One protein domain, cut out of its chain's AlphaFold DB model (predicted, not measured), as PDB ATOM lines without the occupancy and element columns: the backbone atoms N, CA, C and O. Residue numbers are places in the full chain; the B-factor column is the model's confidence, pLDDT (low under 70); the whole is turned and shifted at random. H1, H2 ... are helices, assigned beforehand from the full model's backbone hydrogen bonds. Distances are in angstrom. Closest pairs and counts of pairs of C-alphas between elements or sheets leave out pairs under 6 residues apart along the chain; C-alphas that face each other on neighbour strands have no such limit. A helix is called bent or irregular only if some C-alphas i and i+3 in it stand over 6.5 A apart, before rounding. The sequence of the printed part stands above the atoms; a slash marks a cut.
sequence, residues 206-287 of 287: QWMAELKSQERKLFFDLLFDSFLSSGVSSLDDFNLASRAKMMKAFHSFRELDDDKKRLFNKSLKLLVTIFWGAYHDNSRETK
ATOM      1  N   GLN A 206      58.028  50.228  44.879       87.62
ATOM      2  CA  GLN A 206      57.124  50.532  45.992       87.62
ATOM      3  C   GLN A 206      56.125  49.394  46.223       87.62
ATOM      4  O   GLN A 206      55.955  48.940  47.352       87.62
ATOM      5  N   TRP A 207      55.552  48.840  45.154       87.75
ATOM      6  CA  TRP A 207      54.622  47.715  45.244       87.75
ATOM      7  C   TRP A 207      55.259  46.474  45.890       87.75
ATOM      8  O   TRP A 207      54.654  45.830  46.750       87.75
ATOM      9  N   MET A 208      56.514  46.166  45.541       85.62
ATOM     10  CA  MET A 208      57.283  45.087  46.170       85.62
ATOM     11  C   MET A 208      57.662  45.371  47.630       85.62
ATOM     12  O   MET A 208      57.873  44.417  48.384       85.62
ATOM     13  N   ALA A 209      57.772  46.641  48.028       86.81
ATOM     14  CA  ALA A 209      58.073  47.041  49.401       86.81
ATOM     15  C   ALA A 209      56.833  46.992  50.310       86.81
ATOM     16  O   ALA A 209      56.942  46.597  51.469       86.81
ATOM     17  N   GLU A 210      55.664  47.360  49.786       87.75
ATOM     18  CA  GLU A 210      54.415  47.410  50.551       87.75
ATOM     19  C   GLU A 210      53.739  46.046  50.719       87.75
ATOM     20  O   GLU A 210      53.125  45.785  51.755       87.75
ATOM     21  N   LEU A 211      53.841  45.165  49.719       85.94
ATOM     22  CA  LEU A 211      53.254  43.831  49.790       85.94
ATOM     23  C   LEU A 211      54.267  42.792  50.266       85.94
ATOM     24  O   LEU A 211      55.354  42.613  49.702       85.94
ATOM     25  N   LYS A 212      53.869  41.991  51.256       88.44
ATOM     26  CA  LYS A 212      54.645  40.821  51.683       88.44
ATOM     27  C   LYS A 212      54.751  39.809  50.538       88.44
ATOM     28  O   LYS A 212      53.874  39.731  49.680       88.44
ATOM     29  N   SER A 213      55.793  38.975  50.535       85.81
ATOM     30  CA  SER A 213      55.960  37.936  49.503       85.81
ATOM     31  C   SER A 213      54.749  37.000  49.400       85.81
ATOM     32  O   SER A 213      54.380  36.603  48.303       85.81
ATOM     33  N   GLN A 214      54.087  36.695  50.525       87.12
ATOM     34  CA  GLN A 214      52.853  35.900  50.548       87.12
ATOM     35  C   GLN A 214      51.668  36.624  49.891       87.12
ATOM     36  O   GLN A 214      50.909  35.997  49.160       87.12
ATOM     37  N   GLU A 215      51.532  37.938  50.104       88.00
ATOM     38  CA  GLU A 215      50.492  38.754  49.462       88.00
ATOM     39  C   GLU A 215      50.716  38.833  47.946       88.00
ATOM     40  O   GLU A 215      49.777  38.654  47.174       88.00
ATOM     41  N   ARG A 216      51.971  39.028  47.512       88.31
ATOM     42  CA  ARG A 216      52.359  39.012  46.090       88.31
ATOM     43  C   ARG A 216      52.086  37.661  45.439       88.31
ATOM     44  O   ARG A 216      51.507  37.618  44.357       88.31
ATOM     45  N   LYS A 217      52.468  36.570  46.112       88.25
ATOM     46  CA  LYS A 217      52.193  35.205  45.654       88.25
ATOM     47  C   LYS A 217      50.694  34.996  45.462       88.25
ATOM     48  O   LYS A 217      50.278  34.619  44.378       88.25
ATOM     49  N   LEU A 218      49.893  35.301  46.484       85.94
ATOM     50  CA  LEU A 218      48.446  35.122  46.427       85.94
ATOM     51  C   LEU A 218      47.808  35.979  45.322       85.94
ATOM     52  O   LEU A 218      46.947  35.488  44.605       85.94
ATOM     53  N   PHE A 219      48.256  37.223  45.131       85.81
ATOM     54  CA  PHE A 219      47.779  38.072  44.037       85.81
ATOM     55  C   PHE A 219      48.022  37.442  42.657       85.81
ATOM     56  O   PHE A 219      47.087  37.345  41.860       85.81
ATOM     57  N   PHE A 220      49.250  36.997  42.377       84.19
ATOM     58  CA  PHE A 220      49.582  36.414  41.075       84.19
ATOM     59  C   PHE A 220      48.976  35.026  40.873       84.19
ATOM     60  O   PHE A 220      48.505  34.748  39.775       84.19
ATOM     61  N   ASP A 221      48.919  34.187  41.908       84.69
ATOM     62  CA  ASP A 221      48.248  32.887  41.823       84.69
ATOM     63  C   ASP A 221      46.783  33.071  41.431       84.69
ATOM     64  O   ASP A 221      46.336  32.490  40.449       84.69
ATOM     65  N   LEU A 222      46.060  33.971  42.107       83.81
ATOM     66  CA  LEU A 222      44.665  34.257  41.770       83.81
ATOM     67  C   LEU A 222      44.511  34.780  40.341       83.81
ATOM     68  O   LEU A 222      43.575  34.385  39.646       83.81
ATOM     69  N   LEU A 223      45.423  35.650  39.897       81.12
ATOM     70  CA  LEU A 223      45.398  36.201  38.546       81.12
ATOM     71  C   LEU A 223      45.576  35.109  37.483       81.12
ATOM     72  O   LEU A 223      44.756  34.986  36.573       81.12
ATOM     73  N   PHE A 224      46.634  34.306  37.602       79.69
ATOM     74  CA  PHE A 224      46.988  33.305  36.598       79.69
ATOM     75  C   PHE A 224      46.100  32.062  36.657       79.69
ATOM     76  O   PHE A 224      45.728  31.547  35.605       79.69
ATOM     77  N   ASP A 225      45.693  31.610  37.844       81.50
ATOM     78  CA  ASP A 225      44.801  30.455  37.987       81.50
ATOM     79  C   ASP A 225      43.403  30.769  37.438       81.50
ATOM     80  O   ASP A 225      42.775  29.918  36.802       81.50
ATOM     81  N   SER A 226      42.934  32.013  37.594       80.12
ATOM     82  CA  SER A 226      41.695  32.484  36.967       80.12
ATOM     83  C   SER A 226      41.762  32.429  35.434       80.12
ATOM     84  O   SER A 226      40.834  31.937  34.781       80.12
ATOM     85  N   PHE A 227      42.874  32.870  34.841       75.25
ATOM     86  CA  PHE A 227      43.082  32.789  33.394       75.25
ATOM     87  C   PHE A 227      43.162  31.336  32.903       75.25
ATOM     88  O   PHE A 227      42.422  30.959  31.990       75.25
ATOM     89  N   LEU A 228      43.973  30.501  33.558       77.25
ATOM     90  CA  LEU A 228      44.156  29.095  33.188       77.25
ATOM     91  C   LEU A 228      42.845  28.300  33.290       77.25
ATOM     92  O   LEU A 228      42.465  27.615  32.339       77.25
ATOM     93  N   SER A 229      42.098  28.445  34.390       80.56
ATOM     94  CA  SER A 229      40.783  27.797  34.577       80.56
ATOM     95  C   SER A 229      39.714  28.277  33.585       80.56
ATOM     96  O   SER A 229      38.739  27.572  33.308       80.56
ATOM     97  N   SER A 230      39.913  29.456  32.991       75.44
ATOM     98  CA  SER A 230      39.041  30.024  31.960       75.44
ATOM     99  C   SER A 230      39.450  29.644  30.530       75.44
ATOM    100  O   SER A 230      38.803  30.083  29.577       75.44
ATOM    101  N   GLY A 231      40.484  28.811  30.366       73.31
ATOM    102  CA  GLY A 231      40.983  28.354  29.065       73.31
ATOM    103  C   GLY A 231      41.852  29.380  28.328       73.31
ATOM    104  O   GLY A 231      42.009  29.278  27.108       73.31
ATOM    105  N   VAL A 232      42.373  30.381  29.047       70.81
ATOM    106  CA  VAL A 232      43.420  31.300  28.577       70.81
ATOM    107  C   VAL A 232      44.758  30.648  28.919       70.81
ATOM    108  O   VAL A 232      45.091  30.497  30.090       70.81
ATOM    109  N   SER A 233      45.500  30.216  27.902       72.44
ATOM    110  CA  SER A 233      46.761  29.471  28.087       72.44
ATOM    111  C   SER A 233      47.952  30.098  27.363       72.44
ATOM    112  O   SER A 233      49.096  29.734  27.636       72.44
ATOM    113  N   SER A 234      47.696  31.079  26.494       67.31
ATOM    114  CA  SER A 234      48.707  31.881  25.803       67.31
ATOM    115  C   SER A 234      48.404  33.376  25.941       67.31
ATOM    116  O   SER A 234      47.244  33.765  26.069       67.31
ATOM    117  N   LEU A 235      49.421  34.235  25.847       60.03
ATOM    118  CA  LEU A 235      49.233  35.672  25.643       60.03
ATOM    119  C   LEU A 235      48.465  35.985  24.351       60.03
ATOM    120  O   LEU A 235      47.760  36.990  24.283       60.03
ATOM    121  N   ASP A 236      48.521  35.098  23.360       65.94
ATOM    122  CA  ASP A 236      47.748  35.237  22.123       65.94
ATOM    123  C   ASP A 236      46.233  35.154  22.373       65.94
ATOM    124  O   ASP A 236      45.445  35.673  21.583       65.94
ATOM    125  N   ASP A 237      45.809  34.556  23.496       60.09
ATOM    126  CA  ASP A 237      44.415  34.551  23.939       60.09
ATOM    127  C   ASP A 237      43.968  35.923  24.501       60.09
ATOM    128  O   ASP A 237      42.803  36.079  24.852       60.09
ATOM    129  N   PHE A 238      44.828  36.946  24.584       60.03
ATOM    130  CA  PHE A 238      44.455  38.302  25.027       60.03
ATOM    131  C   PHE A 238      44.096  39.215  23.846       60.03
ATOM    132  O   PHE A 238      44.588  40.334  23.712       60.03
ATOM    133  N   ASN A 239      43.205  38.743  22.977       67.31
ATOM    134  CA  ASN A 239      42.690  39.499  21.837       67.31
ATOM    135  C   ASN A 239      41.150  39.597  21.873       67.31
ATOM    136  O   ASN A 239      40.485  38.958  22.695       67.31
ATOM    137  N   LEU A 240      40.560  40.398  20.974       60.53
ATOM    138  CA  LEU A 240      39.102  40.577  20.918       60.53
ATOM    139  C   LEU A 240      38.333  39.260  20.704       60.53
ATOM    140  O   LEU A 240      37.221  39.130  21.215       60.53
ATOM    141  N   ALA A 241      38.912  38.286  19.993       61.50
ATOM    142  CA  ALA A 241      38.279  36.992  19.729       61.50
ATOM    143  C   ALA A 241      38.152  36.125  20.997       61.50
ATOM    144  O   ALA A 241      37.251  35.298  21.100       61.50
ATOM    145  N   SER A 242      38.982  36.382  22.007       66.38
ATOM    146  CA  SER A 242      38.983  35.684  23.296       66.38
ATOM    147  C   SER A 242      38.328  36.487  24.429       66.38
ATOM    148  O   SER A 242      38.427  36.121  25.604       66.38
ATOM    149  N   ARG A 243      37.572  37.550  24.101       75.00
ATOM    150  CA  ARG A 243      36.839  38.383  25.077       75.00
ATOM    151  C   ARG A 243      35.930  37.567  26.001       75.00
ATOM    152  O   ARG A 243      35.811  37.896  27.177       75.00
ATOM    153  N   ALA A 244      35.313  36.494  25.500       77.19
ATOM    154  CA  ALA A 244      34.481  35.604  26.314       77.19
ATOM    155  C   ALA A 244      35.292  34.865  27.397       77.19
ATOM    156  O   ALA A 244      34.854  34.799  28.545       77.19
ATOM    157  N   LYS A 245      36.497  34.376  27.063       75.75
ATOM    158  CA  LYS A 245      37.413  33.733  28.024       75.75
ATOM    159  C   LYS A 245      37.880  34.726  29.092       75.75
ATOM    160  O   LYS A 245      37.851  34.417  30.277       75.75
ATOM    161  N   MET A 246      38.220  35.947  28.671       73.50
ATOM    162  CA  MET A 246      38.577  37.051  29.570       73.50
ATOM    163  C   MET A 246      37.437  37.400  30.530       73.50
ATOM    164  O   MET A 246      37.652  37.482  31.734       73.50
ATOM    165  N   MET A 247      36.205  37.547  30.030       77.88
ATOM    166  CA  MET A 247      35.035  37.790  30.880       77.88
ATOM    167  C   MET A 247      34.819  36.658  31.888       77.88
ATOM    168  O   MET A 247      34.520  36.934  33.047       77.88
ATOM    169  N   LYS A 248      35.010  35.396  31.482       78.31
ATOM    170  CA  LYS A 248      34.916  34.237  32.381       78.31
ATOM    171  C   LYS A 248      35.969  34.288  33.498       78.31
ATOM    172  O   LYS A 248      35.611  34.093  34.657       78.31
ATOM    173  N   ALA A 249      37.208  34.657  33.173       76.94
ATOM    174  CA  ALA A 249      38.260  34.882  34.166       76.94
ATOM    175  C   ALA A 249      37.899  36.035  35.118       76.94
ATOM    176  O   ALA A 249      38.030  35.925  36.332       76.94
ATOM    177  N   PHE A 250      37.339  37.130  34.596       75.12
ATOM    178  CA  PHE A 250      36.853  38.219  35.445       75.12
ATOM    179  C   PHE A 250      35.707  37.795  36.376       75.12
ATOM    180  O   PHE A 250      35.619  38.266  37.512       75.12
ATOM    181  N   HIS A 251      34.837  36.897  35.914       77.62
ATOM    182  CA  HIS A 251      33.737  36.362  36.707       77.62
ATOM    183  C   HIS A 251      34.201  35.433  37.829       77.62
ATOM    184  O   HIS A 251      33.638  35.524  38.918       77.62
ATOM    185  N   SER A 252      35.236  34.616  37.629       76.50
ATOM    186  CA  SER A 252      35.750  33.731  38.687       76.50
ATOM    187  C   SER A 252      36.304  34.515  39.888       76.50
ATOM    188  O   SER A 252      36.181  34.067  41.026       76.50
ATOM    189  N   PHE A 253      36.786  35.753  39.693       73.69
ATOM    190  CA  PHE A 253      37.152  36.627  40.818       73.69
ATOM    191  C   PHE A 253      35.955  36.999  41.710       73.69
ATOM    192  O   PHE A 253      36.144  37.334  42.881       73.69
ATOM    193  N   ARG A 254      34.714  36.930  41.202       72.00
ATOM    194  CA  ARG A 254      33.503  37.143  42.016       72.00
ATOM    195  C   ARG A 254      33.207  35.971  42.946       72.00
ATOM    196  O   ARG A 254      32.501  36.176  43.930       72.00
ATOM    197  N   GLU A 255      33.756  34.794  42.678       75.88
ATOM    198  CA  GLU A 255      33.558  33.579  43.478       75.88
ATOM    199  C   GLU A 255      34.625  33.407  44.569       75.88
ATOM    200  O   GLU A 255      34.504  32.537  45.427       75.88
ATOM    201  N   LEU A 256      35.652  34.262  44.583       79.44
ATOM    202  CA  LEU A 256      36.665  34.275  45.637       79.44
ATOM    203  C   LEU A 256      36.074  34.658  47.000       79.44
ATOM    204  O   LEU A 256      35.123  35.439  47.084       79.44
ATOM    205  N   ASP A 257      36.691  34.161  48.070       84.81
ATOM    206  CA  ASP A 257      36.395  34.623  49.425       84.81
ATOM    207  C   ASP A 257      36.725  36.120  49.607       84.81
ATOM    208  O   ASP A 257      37.502  36.723  48.854       84.81
ATOM    209  N   ASP A 258      36.086  36.742  50.600       86.50
ATOM    210  CA  ASP A 258      36.146  38.192  50.806       86.50
ATOM    211  C   ASP A 258      37.560  38.688  51.138       86.50
ATOM    212  O   ASP A 258      37.946  39.793  50.744       86.50
ATOM    213  N   ASP A 259      38.366  37.858  51.801       84.44
ATOM    214  CA  ASP A 259      39.748  38.182  52.139       84.44
ATOM    215  C   ASP A 259      40.641  38.218  50.891       84.44
ATOM    216  O   ASP A 259      41.393  39.181  50.698       84.44
ATOM    217  N   LYS A 260      40.516  37.232  49.993       84.81
ATOM    218  CA  LYS A 260      41.221  37.204  48.702       84.81
ATOM    219  C   LYS A 260      40.783  38.340  47.788       84.81
ATOM    220  O   LYS A 260      41.642  38.983  47.185       84.81
ATOM    221  N   LYS A 261      39.482  38.646  47.717       85.50
ATOM    222  CA  LYS A 261      38.970  39.804  46.956       85.50
ATOM    223  C   LYS A 261      39.543  41.115  47.477       85.50
ATOM    224  O   LYS A 261      39.990  41.950  46.691       85.50
ATOM    225  N   ARG A 262      39.546  41.300  48.802       86.56
ATOM    226  CA  ARG A 262      40.097  42.499  49.441       86.56
ATOM    227  C   ARG A 262      41.580  42.647  49.126       86.56
ATOM    228  O   ARG A 262      42.000  43.741  48.752       86.56
ATOM    229  N   LEU A 263      42.352  41.565  49.231       86.38
ATOM    230  CA  LEU A 263      43.770  41.584  48.887       86.38
ATOM    231  C   LEU A 263      43.987  41.905  47.406       86.38
ATOM    232  O   LEU A 263      44.766  42.798  47.096       86.38
ATOM    233  N   PHE A 264      43.277  41.232  46.500       85.12
ATOM    234  CA  PHE A 264      43.407  41.457  45.062       85.12
ATOM    235  C   PHE A 264      43.121  42.916  44.686       85.12
ATOM    236  O   PHE A 264      43.932  43.567  44.027       85.12
ATOM    237  N   ASN A 265      42.010  43.466  45.186       85.19
ATOM    238  CA  ASN A 265      41.630  44.856  44.949       85.19
ATOM    239  C   ASN A 265      42.625  45.843  45.574       85.19
ATOM    240  O   ASN A 265      42.952  46.848  44.943       85.19
ATOM    241  N   LYS A 266      43.138  45.561  46.782       88.00
ATOM    242  CA  LYS A 266      44.206  46.349  47.423       88.00
ATOM    243  C   LYS A 266      45.457  46.369  46.542       88.00
ATOM    244  O   LYS A 266      45.951  47.447  46.229       88.00
ATOM    245  N   SER A 267      45.943  45.200  46.125       85.06
ATOM    246  CA  SER A 267      47.156  45.053  45.313       85.06
ATOM    247  C   SER A 267      47.036  45.737  43.951       85.06
ATOM    248  O   SER A 267      47.986  46.391  43.524       85.06
ATOM    249  N   LEU A 268      45.872  45.637  43.298       81.75
ATOM    250  CA  LEU A 268      45.599  46.305  42.025       81.75
ATOM    251  C   LEU A 268      45.498  47.826  42.184       81.75
ATOM    252  O   LEU A 268      46.117  48.570  41.423       81.75
ATOM    253  N   LYS A 269      44.748  48.298  43.190       84.75
ATOM    254  CA  LYS A 269      44.618  49.730  43.485       84.75
ATOM    255  C   LYS A 269      45.984  50.349  43.759       84.75
ATOM    256  O   LYS A 269      46.259  51.433  43.258       84.75
ATOM    257  N   LEU A 270      46.841  49.642  44.493       84.88
ATOM    258  CA  LEU A 270      48.178  50.111  44.821       84.88
ATOM    259  C   LEU A 270      49.040  50.347  43.569       84.88
ATOM    260  O   LEU A 270      49.615  51.424  43.440       84.88
ATOM    261  N   LEU A 271      49.066  49.402  42.617       78.62
ATOM    262  CA  LEU A 271      49.779  49.577  41.338       78.62
ATOM    263  C   LEU A 271      49.334  50.846  40.606       78.62
ATOM    264  O   LEU A 271      50.163  51.637  40.164       78.62
ATOM    265  N   VAL A 272      48.018  51.048  40.502       75.81
ATOM    266  CA  VAL A 272      47.436  52.194  39.794       75.81
ATOM    267  C   VAL A 272      47.761  53.501  40.515       75.81
ATOM    268  O   VAL A 272      48.197  54.460  39.882       75.81
ATOM    269  N   THR A 273      47.568  53.552  41.833       83.19
ATOM    270  CA  THR A 273      47.794  54.767  42.625       83.19
ATOM    271  C   THR A 273      49.258  55.196  42.599       83.19
ATOM    272  O   THR A 273      49.519  56.375  42.361       83.19
ATOM    273  N   ILE A 274      50.203  54.267  42.778       83.50
ATOM    274  CA  ILE A 274      51.632  54.600  42.739       83.50
ATOM    275  C   ILE A 274      52.028  55.118  41.356       83.50
ATOM    276  O   ILE A 274      52.693  56.151  41.259       83.50
ATOM    277  N   PHE A 275      51.601  54.436  40.288       75.50
ATOM    278  CA  PHE A 275      51.966  54.824  38.928       75.50
ATOM    279  C   PHE A 275      51.509  56.248  38.601       75.50
ATOM    280  O   PHE A 275      52.305  57.060  38.129       75.50
ATOM    281  N   TRP A 276      50.247  56.578  38.894       77.25
ATOM    282  CA  TRP A 276      49.717  57.921  38.646       77.25
ATOM    283  C   TRP A 276      50.366  58.987  39.532       77.25
ATOM    284  O   TRP A 276      50.632  60.083  39.040       77.25
ATOM    285  N   GLY A 277      50.671  58.674  40.796       79.25
ATOM    286  CA  GLY A 277      51.419  59.576  41.679       79.25
ATOM    287  C   GLY A 277      52.807  59.893  41.121       79.25
ATOM    288  O   GLY A 277      53.130  61.053  40.876       79.25
ATOM    289  N   ALA A 278      53.584  58.854  40.795       77.94
ATOM    290  CA  ALA A 278      54.913  59.004  40.211       77.94
ATOM    291  C   ALA A 278      54.880  59.783  38.886       77.94
ATOM    292  O   ALA A 278      55.750  60.622  38.645       77.94
ATOM    293  N   TYR A 279      53.884  59.531  38.035       75.38
ATOM    294  CA  TYR A 279      53.730  60.240  36.766       75.38
ATOM    295  C   TYR A 279      53.453  61.731  36.975       75.38
ATOM    296  O   TYR A 279      54.086  62.572  36.336       75.38
ATOM    297  N   HIS A 280      52.552  62.077  37.898       79.06
ATOM    298  CA  HIS A 280      52.244  63.470  38.207       79.06
ATOM    299  C   HIS A 280      53.448  64.228  38.769       79.06
ATOM    300  O   HIS A 280      53.728  65.323  38.277       79.06
ATOM    301  N   ASP A 281      54.182  63.648  39.717       78.81
ATOM    302  CA  ASP A 281      55.324  64.313  40.354       78.81
ATOM    303  C   ASP A 281      56.450  64.593  39.352       78.81
ATOM    304  O   ASP A 281      56.917  65.722  39.222       78.81
ATOM    305  N   ASN A 282      56.820  63.589  38.554       76.06
ATOM    306  CA  ASN A 282      57.936  63.706  37.611       76.06
ATOM    307  C   ASN A 282      57.563  64.555  36.378       76.06
ATOM    308  O   ASN A 282      58.424  65.206  35.799       76.06
ATOM    309  N   SER A 283      56.276  64.629  36.006       70.81
ATOM    310  CA  SER A 283      55.813  65.529  34.934       70.81
ATOM    311  C   SER A 283      55.890  67.021  35.293       70.81
ATOM    312  O   SER A 283      55.873  67.866  34.394       70.81
ATOM    313  N   ARG A 284      55.949  67.355  36.591       67.12
ATOM    314  CA  ARG A 284      56.075  68.734  37.088       67.12
ATOM    315  C   ARG A 284      57.524  69.211  37.147       67.12
ATOM    316  O   ARG A 284      57.740  70.398  36.968       67.12
ATOM    317  N   GLU A 285      58.485  68.313  37.356       58.62
ATOM    318  CA  GLU A 285      59.925  68.636  37.371       58.62
ATOM    319  C   GLU A 285      60.499  68.887  35.965       58.62
ATOM    320  O   GLU A 285      61.533  69.531  35.822       58.62
ATOM    321  N   THR A 286      59.823  68.408  34.916       52.34
ATOM    322  CA  THR A 286      60.209  68.600  33.505       52.34
ATOM    323  C   THR A 286      59.573  69.826  32.828       52.34
ATOM    324  O   THR A 286      59.662  69.953  31.606       52.34
ATOM    325  N   LYS A 287      58.886  70.694  33.582       42.12
ATOM    326  CA  LYS A 287      58.316  71.967  33.108       42.12
ATOM    327  C   LYS A 287      59.082  73.144  33.686       42.12
ATOM    328  O   LYS A 287      59.268  74.115  32.923       42.12
TER     329      LYS A 287
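AT A GLANCE: This is residues 206 to 287 of the 287 residues of the protein "Protein of uncharacterized function (DUF2974)" of Streptococcus agalactiae (UniProt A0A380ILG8). Two helices, H3 and the long H4, meet near their ends as a V, and H2 crosses over one face of that V, touching H4 near its beginning and H3 further along. The short H1 sits on H4 on the same face of the V as H2, and the far end of H4, with the last residues after it, sticks out as an arm, residues 276 to 287. The printed part has 82 residues with four named helices, in the order H1, H2, H3, H4, and no named strand; its class is all helix. The whole is loose, with a radius of gyration of the C-alphas of 15.7 A, and the C-alphas span 46 by 31 by 18 A, the free arm adding to the length.

HOW THE PARTS SIT: H1, residues 206 to 210, touches H4, residues 258 to 285; their closest C-alphas are those of Trp 207 and Leu 271, 6.5 A apart, and H4 touches H1 with residues 267 to 274 alone. A tight link of 2 residues leads from H1 to H2, residues 213 to 229. H1 and H2 are close but not clearly touching, their closest C-alphas being those of Met 208 and Arg 216, 7.8 A apart. H2 touches H4 with residues 215 to 219 alone, and H4 touches H2 with residues 260 to 267 alone. The closest C-alphas of H2 and H4 are those of Phe 219 and Phe 264, 5.6 A apart, and the two lines are only just about perpendicular, at 73 degrees. With its residues 222 to 229 alone, H2 touches H3, residues 240 to 255. Here the closest C-alphas are those of Ser 226 and Ala 249, 5.0 A apart, and the two helices run opposite ways at a steep tilt of 53 degrees. A tight link of 2 residues joins H3 to H4, and these two are close but not clearly touching: their closest C-alphas, those of Phe 253 and Lys 261, are 7.1 A apart. H3 and H4 run opposite ways at a steep tilt of 59 degrees. H1 and H3 are apart. In H1 and H2 every pair of O i and N i+4 is within hydrogen-bond range, while 7 of 12 such pairs are in H3 and 23 of 24 in H4.

IN THESE COORDINATES: H1 begins at C-alpha 206, at (57.124, 50.532, 45.992). H2 is 23.6 A long from its first to its last C-alpha. H3 is 24.3 A long and irregular: C-alphas 241 and 244 are 7.7 A apart, against about 5 A in a regular helix. H4, with 28 residues the longest helix, measures 40.9 A, from C-alpha 258 at (36.146, 38.192, 50.806) to C-alpha 285 at (59.925, 68.636, 37.371).

THE WHOLE: The two C-alphas farthest apart are those of Ser 229 and Lys 287, at 47.5 A. Residues 276 to 287, of which 276 to 285 belong to H4, stand free; without them the body has 70 residues, spans 36 by 26 by 18 A and has a radius of gyration of 13.0 A. The printed part has no cut and ends at Lys 287, the chain's last residue. No link is long; the one from H2 to H3, with 10 residues, is short but not tight. The mean pLDDT of the printed part is 77.8, and 13 residues are under 70: residues 234 to 242 and residues 284 to 287.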